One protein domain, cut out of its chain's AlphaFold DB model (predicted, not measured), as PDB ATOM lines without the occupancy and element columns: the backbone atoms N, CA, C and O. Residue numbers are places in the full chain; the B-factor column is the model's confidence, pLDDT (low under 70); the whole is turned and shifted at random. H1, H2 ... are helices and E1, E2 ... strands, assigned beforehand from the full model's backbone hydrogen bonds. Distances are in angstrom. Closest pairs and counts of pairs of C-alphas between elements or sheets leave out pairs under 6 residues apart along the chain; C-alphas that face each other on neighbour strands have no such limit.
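Overview. This is residues 18 to 87 of the 88 residues of the protein "Streptomyces sporulation and cell division protein, SsgA" of Nonomuraea wenchangensis (UniProt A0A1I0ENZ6). A small sheet of three antiparallel strands sits at one end, and a helix, H1, leads away from it as an arm straight from the end of E3. Beyond H1 a long link reaches out to a second helix, H2, which stands free at the far end and meets neither the sheet nor H1. The printed part has 70 residues, with three named strands and then two named helices along it, in the order E1 E2 E3 H1 H2; the class is mixed, helices and strands. The sheet's order is E1 - E2 - E3. The whole is extended, with a radius of gyration of the C-alphas of 17.8 A, and its outline is flat, spanning 54 by 32 by 16 A.

Along the chain. E1, residues 22 to 26, begins at C-alpha 22 at (-173.757, 153.090, 103.870). Before it, residues 18 to 19 pair antiparallel with residues 22 to 23 of E1. E2, residues 33 to 40, is 20.7 A long from first to last C-alpha, and E3, residues 43 to 50, is 23.3 A long. H1, residues 51 to 64, begins at C-alpha 51 at (-162.592, 164.499, 110.230) and is 20.4 A long. H2, residues 76 to 85, is 13.5 A long and ends at C-alpha 85 at (-167.136, 124.159, 120.589).

Arrangement. The strands form a meander, each the antiparallel neighbour of the one before, with E1 and E3 as edge strands. E1 and E2 are a hairpin at 161 degrees between their directions; N 23 and O 37 are within hydrogen-bond range at 2.9 A. E2 and E3 are a hairpin at 155 degrees, with N 36 and O 47 within range at 2.8 A. H1 is on the sheet but only grazes it, with its residues 51 to 54. The closest C-alphas of E2 and H1 are those of Trp 33 and Arg 51, 4.9 A apart. H2 is not on the sheet, and H1 and H2 are apart. In H2 every O i to N i+4 pair is within hydrogen-bond range; in H1 it is 9 of 10.

Size, cuts and confidence. The C-alphas farthest apart are those of Asp 29 and Gly 87, 56.8 A. The printed part has no cut. The link from H1 to H2, 11 residues, is long; E2 to E3 and E3 to H1 are tight, and E1 to E2, 6 residues, is short. Residues 55 to 61, which belong to H1, stand free, as do residues 74 to 87, of which 76 to 85 belong to H2. The mean pLDDT of the printed part is 88.3, and it is under 70 at residues 71 to 74 and 86 to 87 of this model.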
ATOM      1  N   GLY A  18    -168.527 153.486  99.509       91.62
ATOM      2  CA  GLY A  18    -169.722 152.869 100.069       91.62
ATOM      3  C   GLY A  18    -169.768 151.359  99.939       91.62
ATOM      4  O   GLY A  18    -169.270 150.803  98.963       91.62
ATOM      5  N   ASP A  19    -170.430 150.728 100.904       93.12
ATOM      6  CA  ASP A  19    -170.787 149.314 100.881       93.12
ATOM      7  C   ASP A  19    -172.213 149.141 101.423       93.12
ATOM      8  O   ASP A  19    -172.602 149.776 102.407       93.12
ATOM      9  N   GLY A  20    -173.022 148.340 100.731       93.38
ATOM     10  CA  GLY A  20    -174.447 148.179 101.023       93.38
ATOM     11  C   GLY A  20    -175.195 149.515 101.084       93.38
ATOM     12  O   GLY A  20    -175.178 150.289 100.120       93.38
ATOM     13  N   ASP A  21    -175.823 149.778 102.230       94.62
ATOM     14  CA  ASP A  21    -176.656 150.958 102.493       94.62
ATOM     15  C   ASP A  21    -175.876 152.175 103.011       94.62
ATOM     16  O   ASP A  21    -176.452 153.250 103.162       94.62
ATOM     17  N   VAL A  22    -174.579 152.023 103.292       94.31
ATOM     18  CA  VAL A  22    -173.757 153.090 103.870       94.31
ATOM     19  C   VAL A  22    -172.929 153.759 102.781       94.31
ATOM     20  O   VAL A  22    -172.266 153.095 101.975       94.31
ATOM     21  N   ARG A  23    -172.938 155.091 102.754       95.12
ATOM     22  CA  ARG A  23    -172.025 155.910 101.948       95.12
ATOM     23  C   ARG A  23    -171.229 156.828 102.860       95.12
ATOM     24  O   ARG A  23    -171.769 157.360 103.825       95.12
ATOM     25  N   VAL A  24    -169.955 157.015 102.541       94.44
ATOM     26  CA  VAL A  24    -169.048 157.931 103.233       94.44
ATOM     27  C   VAL A  24    -168.377 158.803 102.183       94.44
ATOM     28  O   VAL A  24    -167.836 158.292 101.205       94.44
ATOM     29  N   ALA A  25    -168.423 160.116 102.357       94.00
ATOM     30  CA  ALA A  25    -167.873 161.077 101.409       94.00
ATOM     31  C   ALA A  25    -167.228 162.262 102.146       94.00
ATOM     32  O   ALA A  25    -167.586 162.535 103.297       94.00
ATOM     33  N   PRO A  26    -166.311 163.008 101.504       92.44
ATOM     34  CA  PRO A  26    -165.920 164.315 102.019       92.44
ATOM     35  C   PRO A  26    -167.155 165.224 102.090       92.44
ATOM     36  O   PRO A  26    -168.047 165.132 101.239       92.44
ATOM     37  N   HIS A  27    -167.225 166.108 103.086       93.00
ATOM     38  CA  HIS A  27    -168.272 167.122 103.100       93.00
ATOM     39  C   HIS A  27    -168.055 168.109 101.928       93.00
ATOM     40  O   HIS A  27    -166.929 168.552 101.712       93.00
ATOM     41  N   PRO A  28    -169.099 168.470 101.153       88.81
ATOM     42  CA  PRO A  28    -168.937 169.223  99.902       88.81
ATOM     43  C   PRO A  28    -168.368 170.635 100.095       88.81
ATOM     44  O   PRO A  28    -167.668 171.134  99.221       88.81
ATOM     45  N   ASP A  29    -168.660 171.254 101.241       93.19
ATOM     46  CA  ASP A  29    -168.302 172.649 101.527       93.19
ATOM     47  C   ASP A  29    -167.257 172.807 102.649       93.19
ATOM     48  O   ASP A  29    -166.982 173.927 103.079       93.19
ATOM     49  N   SER A  30    -166.715 171.710 103.192       92.50
ATOM     50  CA  SER A  30    -165.783 171.777 104.326       92.50
ATOM     51  C   SER A  30    -164.869 170.562 104.389       92.50
ATOM     52  O   SER A  30    -165.336 169.429 104.399       92.50
ATOM     53  N   ASP A  31    -163.569 170.803 104.528       90.12
ATOM     54  CA  ASP A  31    -162.581 169.730 104.672       90.12
ATOM     55  C   ASP A  31    -162.547 169.140 106.093       90.12
ATOM     56  O   ASP A  31    -162.084 168.016 106.288       90.12
ATOM     57  N   ASP A  32    -163.102 169.853 107.079       94.06
ATOM     58  CA  ASP A  32    -163.099 169.457 108.492       94.06
ATOM     59  C   ASP A  32    -164.144 168.383 108.822       94.06
ATOM     60  O   ASP A  32    -164.145 167.837 109.929       94.06
ATOM     61  N   TRP A  33    -165.041 168.070 107.884       95.31
ATOM     62  CA  TRP A  33    -166.157 167.156 108.101       95.31
ATOM     63  C   TRP A  33    -166.190 166.030 107.072       95.31
ATOM     64  O   TRP A  33    -165.884 166.193 105.890       95.31
ATOM     65  N   VAL A  34    -166.629 164.868 107.540       94.62
ATOM     66  CA  VAL A  34    -166.974 163.710 106.719       94.62
ATOM     67  C   VAL A  34    -168.483 163.530 106.774       94.62
ATOM     68  O   VAL A  34    -169.097 163.635 107.840       94.62
ATOM     69  N   ARG A  35    -169.079 163.257 105.617       96.25
ATOM     70  CA  ARG A  35    -170.504 162.988 105.460       96.25
ATOM     71  C   ARG A  35    -170.742 161.486 105.417       96.25
ATOM     72  O   ARG A  35    -170.093 160.789 104.639       96.25
ATOM     73  N   LEU A  36    -171.674 161.004 106.234       95.81
ATOM     74  CA  LEU A  36    -172.151 159.625 106.212       95.81
ATOM     75  C   LEU A  36    -173.633 159.606 105.858       95.81
ATOM     76  O   LEU A  36    -174.434 160.267 106.512       95.81
ATOM     77  N   GLU A  37    -174.000 158.815 104.862       96.75
ATOM     78  CA  GLU A  37    -175.391 158.608 104.468       96.75
ATOM     79  C   GLU A  37    -175.759 157.151 104.740       96.75
ATOM     80  O   GLU A  37    -175.065 156.234 104.294       96.75
ATOM     81  N   LEU A  38    -176.838 156.938 105.489       96.44
ATOM     82  CA  LEU A  38    -177.422 155.618 105.717       96.44
ATOM     83  C   LEU A  38    -178.909 155.742 106.073       96.44
ATOM     84  O   LEU A  38    -179.323 156.748 106.653       96.44
ATOM     85  N   PRO A  39    -179.745 154.745 105.745       95.50
ATOM     86  CA  PRO A  39    -181.152 154.789 106.091       95.50
ATOM     87  C   PRO A  39    -181.384 154.510 107.582       95.50
ATOM     88  O   PRO A  39    -180.824 153.574 108.147       95.50
ATOM     89  N   ILE A  40    -182.289 155.269 108.199       95.44
ATOM     90  CA  ILE A  40    -182.845 155.000 109.531       95.44
ATOM     91  C   ILE A  40    -184.331 154.704 109.350       95.44
ATOM     92  O   ILE A  40    -185.062 155.503 108.764       95.44
ATOM     93  N   ASP A  41    -184.773 153.521 109.781       94.44
ATOM     94  CA  ASP A  41    -186.150 153.035 109.597       94.44
ATOM     95  C   ASP A  41    -186.642 153.127 108.135       94.44
ATOM     96  O   ASP A  41    -187.780 153.504 107.845       94.44
ATOM     97  N   GLY A  42    -185.749 152.811 107.188       92.75
ATOM     98  CA  GLY A  42    -186.026 152.833 105.746       92.75
ATOM     99  C   GLY A  42    -186.068 154.228 105.114       92.75
ATOM    100  O   GLY A  42    -186.426 154.352 103.943       92.75
ATOM    101  N   ARG A  43    -185.716 155.283 105.857       95.31
ATOM    102  CA  ARG A  43    -185.654 156.662 105.351       95.31
ATOM    103  C   ARG A  43    -184.206 157.124 105.243       95.31
ATOM    104  O   ARG A  43    -183.468 156.901 106.196       95.31
ATOM    105  N   PRO A  44    -183.804 157.802 104.154       93.25
ATOM    106  CA  PRO A  44    -182.463 158.367 104.048       93.25
ATOM    107  C   PRO A  44    -182.167 159.305 105.221       93.25
ATOM    108  O   PRO A  44    -182.974 160.188 105.520       93.25
ATOM    109  N   ALA A  45    -181.020 159.114 105.865       96.81
ATOM    110  CA  ALA A  45    -180.489 160.018 106.870       96.81
ATOM    111  C   ALA A  45    -179.031 160.346 106.550       96.81
ATOM    112  O   ALA A  45    -178.311 159.551 105.943       96.81
ATOM    113  N   GLU A  46    -178.619 161.532 106.976       96.56
ATOM    114  CA  GLU A  46    -177.276 162.048 106.775       96.56
ATOM    115  C   GLU A  46    -176.698 162.493 108.115       96.56
ATOM    116  O   GLU A  46    -177.384 163.101 108.941       96.56
ATOM    117  N   PHE A  47    -175.429 162.167 108.324       96.44
ATOM    118  CA  PHE A  47    -174.671 162.484 109.520       96.44
ATOM    119  C   PHE A  47    -173.371 163.168 109.121       96.44
ATOM    120  O   PHE A  47    -172.760 162.829 108.105       96.44
ATOM    121  N   TYR A  48    -172.917 164.090 109.965       96.44
ATOM    122  CA  TYR A  48    -171.619 164.729 109.818       96.44
ATOM    123  C   TYR A  48    -170.767 164.428 111.038       96.44
ATOM    124  O   TYR A  48    -171.220 164.563 112.176       96.44
ATOM    125  N   ALA A  49    -169.526 164.033 110.792       95.44
ATOM    126  CA  ALA A  49    -168.542 163.772 111.828       95.44
ATOM    127  C   ALA A  49    -167.273 164.576 111.552       95.44
ATOM    128  O   ALA A  49    -166.886 164.756 110.396       95.44
ATOM    129  N   ALA A  50    -166.642 165.074 112.616       96.12
ATOM    130  CA  ALA A  50    -165.398 165.816 112.494       96.12
ATOM    131  C   ALA A  50    -164.308 164.876 111.971       96.12
ATOM    132  O   ALA A  50    -164.050 163.828 112.569       96.12
ATOM    133  N   ARG A  51    -163.659 165.266 110.873       93.44
ATOM    134  CA  ARG A  51    -162.592 164.499 110.230       93.44
ATOM    135  C   ARG A  51    -161.472 164.187 111.214       93.44
ATOM    136  O   ARG A  51    -161.101 163.032 111.353       93.44
ATOM    137  N   SER A  52    -161.031 165.185 111.980       94.50
ATOM    138  CA  SER A  52    -159.950 165.021 112.959       94.50
ATOM    139  C   SER A  52    -160.241 163.945 114.009       94.50
ATOM    140  O   SER A  52    -159.337 163.225 114.414       94.50
ATOM    141  N   ALA A  53    -161.499 163.822 114.443       95.12
ATOM    142  CA  ALA A  53    -161.894 162.818 115.423       95.12
ATOM    143  C   ALA A  53    -161.923 161.407 114.814       95.12
ATOM    144  O   ALA A  53    -161.565 160.443 115.488       95.12
ATOM    145  N   ILE A  54    -162.339 161.282 113.548       93.38
ATOM    146  CA  ILE A  54    -162.291 160.004 112.829       93.38
ATOM    147  C   ILE A  54    -160.833 159.594 112.600       93.38
ATOM    148  O   ILE A  54    -160.484 158.454 112.888       93.38
ATOM    149  N   ASP A  55    -159.989 160.522 112.154       91.81
ATOM    150  CA  ASP A  55    -158.568 160.286 111.888       91.81
ATOM    151  C   ASP A  55    -157.829 159.810 113.138       91.81
ATOM    152  O   ASP A  55    -157.183 158.765 113.110       91.81
ATOM    153  N   GLU A  56    -157.986 160.522 114.258       94.00
ATOM    154  CA  GLU A  56    -157.382 160.138 115.537       94.00
ATOM    155  C   GLU A  56    -157.832 158.737 115.975       94.00
ATOM    156  O   GLU A  56    -157.019 157.920 116.417       94.00
ATOM    157  N   PHE A  57    -159.125 158.441 115.828       93.88
ATOM    158  CA  PHE A  57    -159.670 157.140 116.189       93.88
ATOM    159  C   PHE A  57    -159.116 156.022 115.300       93.88
ATOM    160  O   PHE A  57    -158.638 155.011 115.818       93.88
ATOM    161  N   VAL A  58    -159.153 156.190 113.976       91.31
ATOM    162  CA  VAL A  58    -158.660 155.190 113.021       91.31
ATOM    163  C   VAL A  58    -157.170 154.945 113.237       91.31
ATOM    164  O   VAL A  58    -156.766 153.790 113.374       91.31
ATOM    165  N   ASP A  59    -156.365 155.998 113.373       91.50
ATOM    166  CA  ASP A  59    -154.930 155.867 113.626       91.50
ATOM    167  C   ASP A  59    -154.662 155.085 114.924       91.50
ATOM    168  O   ASP A  59    -153.824 154.178 114.940       91.50
ATOM    169  N   ALA A  60    -155.427 155.338 115.993       91.50
ATOM    170  CA  ALA A  60    -155.335 154.564 117.231       91.50
ATOM    171  C   ALA A  60    -155.679 153.074 117.033       91.50
ATOM    172  O   ALA A  60    -155.017 152.212 117.618       91.50
ATOM    173  N   THR A  61    -156.663 152.740 116.189       88.75
ATOM    174  CA  THR A  61    -156.964 151.334 115.859       88.75
ATOM    175  C   THR A  61    -155.850 150.675 115.047       88.75
ATOM    176  O   THR A  61    -155.474 149.537 115.335       88.75
ATOM    177  N   CYS A  62    -155.256 151.398 114.096       87.25
ATOM    178  CA  CYS A  62    -154.178 150.897 113.245       87.25
ATOM    179  C   CYS A  62    -152.859 150.688 114.008       87.25
ATOM    180  O   CYS A  62    -152.039 149.867 113.595       87.25
ATOM    181  N   LEU A  63    -152.658 151.379 115.137       88.94
ATOM    182  CA  LEU A  63    -151.561 151.089 116.068       88.94
ATOM    183  C   LEU A  63    -151.719 149.727 116.757       88.94
ATOM    184  O   LEU A  63    -150.714 149.086 117.063       88.94
ATOM    185  N   LEU A  64    -152.956 149.296 117.017       87.81
ATOM    186  CA  LEU A  64    -153.243 148.003 117.646       87.81
ATOM    187  C   LEU A  64    -153.228 146.866 116.625       87.81
ATOM    188  O   LEU A  64    -152.637 145.819 116.881       87.81
ATOM    189  N   VAL A  65    -153.866 147.074 115.473       87.69
ATOM    190  CA  VAL A  65    -153.928 146.103 114.378       87.69
ATOM    191  C   VAL A  65    -153.633 146.836 113.070       87.69
ATOM    192  O   VAL A  65    -154.518 147.491 112.519       87.69
ATOM    193  N   PRO A  66    -152.395 146.749 112.552       87.19
ATOM    194  CA  PRO A  66    -152.049 147.386 111.288       87.19
ATOM    195  C   PRO A  66    -152.903 146.848 110.135       87.19
ATOM    196  O   PRO A  66    -153.165 145.644 110.062       87.19
ATOM    197  N   SER A  67    -153.284 147.701 109.182       83.12
ATOM    198  CA  SER A  67    -154.069 147.240 108.034       83.12
ATOM    199  C   SER A  67    -153.362 146.144 107.234       83.12
ATOM    200  O   SER A  67    -152.150 146.189 106.998       83.12
ATOM    201  N   GLY A  68    -154.130 145.162 106.772       83.62
ATOM    202  CA  GLY A  68    -153.632 143.958 106.104       83.62
ATOM    203  C   GLY A  68    -153.041 142.907 107.053       83.62
ATOM    204  O   GLY A  68    -152.602 141.850 106.593       83.62
ATOM    205  N   ARG A  69    -152.990 143.180 108.364       81.19
ATOM    206  CA  ARG A  69    -152.572 142.229 109.408       81.19
ATOM    207  C   ARG A  69    -153.739 141.729 110.251       81.19
ATOM    208  O   ARG A  69    -153.508 140.948 111.167       81.19
ATOM    209  N   GLU A  70    -154.973 142.078 109.900       81.06
ATOM    210  CA  GLU A  70    -156.184 141.700 110.636       81.06
ATOM    211  C   GLU A  70    -156.321 140.175 110.764       81.06
ATOM    212  O   GLU A  70    -156.804 139.679 111.772       81.06
ATOM    213  N   ALA A  71    -155.845 139.425 109.763       68.38
ATOM    214  CA  ALA A  71    -155.810 137.961 109.775       68.38
ATOM    215  C   ALA A  71    -154.452 137.357 110.197       68.38
ATOM    216  O   ALA A  71    -154.328 136.134 110.283       68.38
ATOM    217  N   ALA A  72    -153.416 138.188 110.361       64.69
ATOM    218  CA  ALA A  72    -152.047 137.759 110.664       64.69
ATOM    219  C   ALA A  72    -151.760 137.730 112.170       64.69
ATOM    220  O   ALA A  72    -150.967 136.902 112.622       64.69
ATOM    221  N   GLU A  73    -152.431 138.587 112.940       61.97
ATOM    222  CA  GLU A  73    -152.668 138.324 114.355       61.97
ATOM    223  C   GLU A  73    -153.499 137.037 114.411       61.97
ATOM    224  O   GLU A  73    -154.473 136.927 113.667       61.97
ATOM    225  N   LEU A  74    -153.052 136.017 115.159       61.62
ATOM    226  CA  LEU A  74    -153.644 134.669 115.162       61.62
ATOM    227  C   LEU A  74    -155.171 134.731 115.026       61.62
ATOM    228  O   LEU A  74    -155.792 135.565 115.675       61.62
ATOM    229  N   ASN A  75    -155.781 133.825 114.250       73.88
ATOM    230  CA  ASN A  75    -157.239 133.663 114.206       73.88
ATOM    231  C   ASN A  75    -157.757 133.160 115.571       73.88
ATOM    232  O   ASN A  75    -158.141 131.997 115.732       73.88
ATOM    233  N   LEU A  76    -157.685 134.035 116.573       79.06
ATOM    234  CA  LEU A  76    -158.027 133.810 117.961       79.06
ATOM    235  C   LEU A  76    -159.500 133.449 118.040       79.06
ATOM    236  O   LEU A  76    -159.834 132.507 118.744       79.06
ATOM    237  N   ASP A  77    -160.347 134.083 117.231       80.75
ATOM    238  CA  ASP A  77    -161.769 133.760 117.131       80.75
ATOM    239  C   ASP A  77    -161.985 132.301 116.718       80.75
ATOM    240  O   ASP A  77    -162.721 131.564 117.376       80.75
ATOM    241  N   GLY A  78    -161.281 131.831 115.685       82.50
ATOM    242  CA  GLY A  78    -161.317 130.434 115.256       82.50
ATOM    243  C   GLY A  78    -160.771 129.468 116.312       82.50
ATOM    244  O   GLY A  78    -161.334 128.391 116.528       82.50
ATOM    245  N   MET A  79    -159.696 129.847 117.009       84.81
ATOM    246  CA  MET A  79    -159.129 129.046 118.097       84.81
ATOM    247  C   MET A  79    -160.078 128.953 119.297       84.81
ATOM    248  O   MET A  79    -160.299 127.861 119.820       84.81
ATOM    249  N   ILE A  80    -160.672 130.071 119.705       85.62
ATOM    250  CA  ILE A  80    -161.642 130.163 120.797       85.62
ATOM    251  C   ILE A  80    -162.896 129.370 120.439       85.62
ATOM    252  O   ILE A  80    -163.327 128.536 121.232       85.62
ATOM    253  N   ALA A  81    -163.440 129.542 119.231       87.38
ATOM    254  CA  ALA A  81    -164.588 128.775 118.756       87.38
ATOM    255  C   ALA A  81    -164.312 127.265 118.778       87.38
ATOM    256  O   ALA A  81    -165.172 126.485 119.184       87.38
ATOM    257  N   ARG A  82    -163.097 126.836 118.412       85.62
ATOM    258  CA  ARG A  82    -162.688 125.429 118.508       85.62
ATOM    259  C   ARG A  82    -162.614 124.945 119.958       85.62
ATOM    260  O   ARG A  82    -163.078 123.846 120.238       85.62
ATOM    261  N   LEU A  83    -162.043 125.734 120.868       87.56
ATOM    262  CA  LEU A  83    -161.913 125.370 122.284       87.56
ATOM    263  C   LEU A  83    -163.270 125.315 122.998       87.56
ATOM    264  O   LEU A  83    -163.521 124.386 123.761       87.56
ATOM    265  N   LEU A  84    -164.157 126.272 122.723       87.56
ATOM    266  CA  LEU A  84    -165.494 126.348 123.318       87.56
ATOM    267  C   LEU A  84    -166.504 125.411 122.633       87.56
ATOM    268  O   LEU A  84    -167.447 124.952 123.271       87.56
ATOM    269  N   GLY A  85    -166.307 125.096 121.351       70.00
ATOM    270  CA  GLY A  85    -167.136 124.159 120.589       70.00
ATOM    271  C   GLY A  85    -166.785 122.684 120.811       70.00
ATOM    272  O   GLY A  85    -167.633 121.824 120.593       70.00
ATOM    273  N   ALA A  86    -165.572 122.380 121.284       59.53
ATOM    274  CA  ALA A  86    -165.118 121.020 121.601       59.53
ATOM    275  C   ALA A  86    -165.558 120.516 122.995       59.53
ATOM    276  O   ALA A  86    -165.087 119.474 123.447       59.53
ATOM    277  N   GLY A  87    -166.443 121.249 123.681       57.56
ATOM    278  CA  GLY A  87    -166.963 120.929 125.014       57.56
ATOM    279  C   GLY A  87    -168.417 120.440 125.043       57.56
ATOM    280  O   GLY A  87    -169.125 120.757 125.999       57.56
TER     281      GLY A  87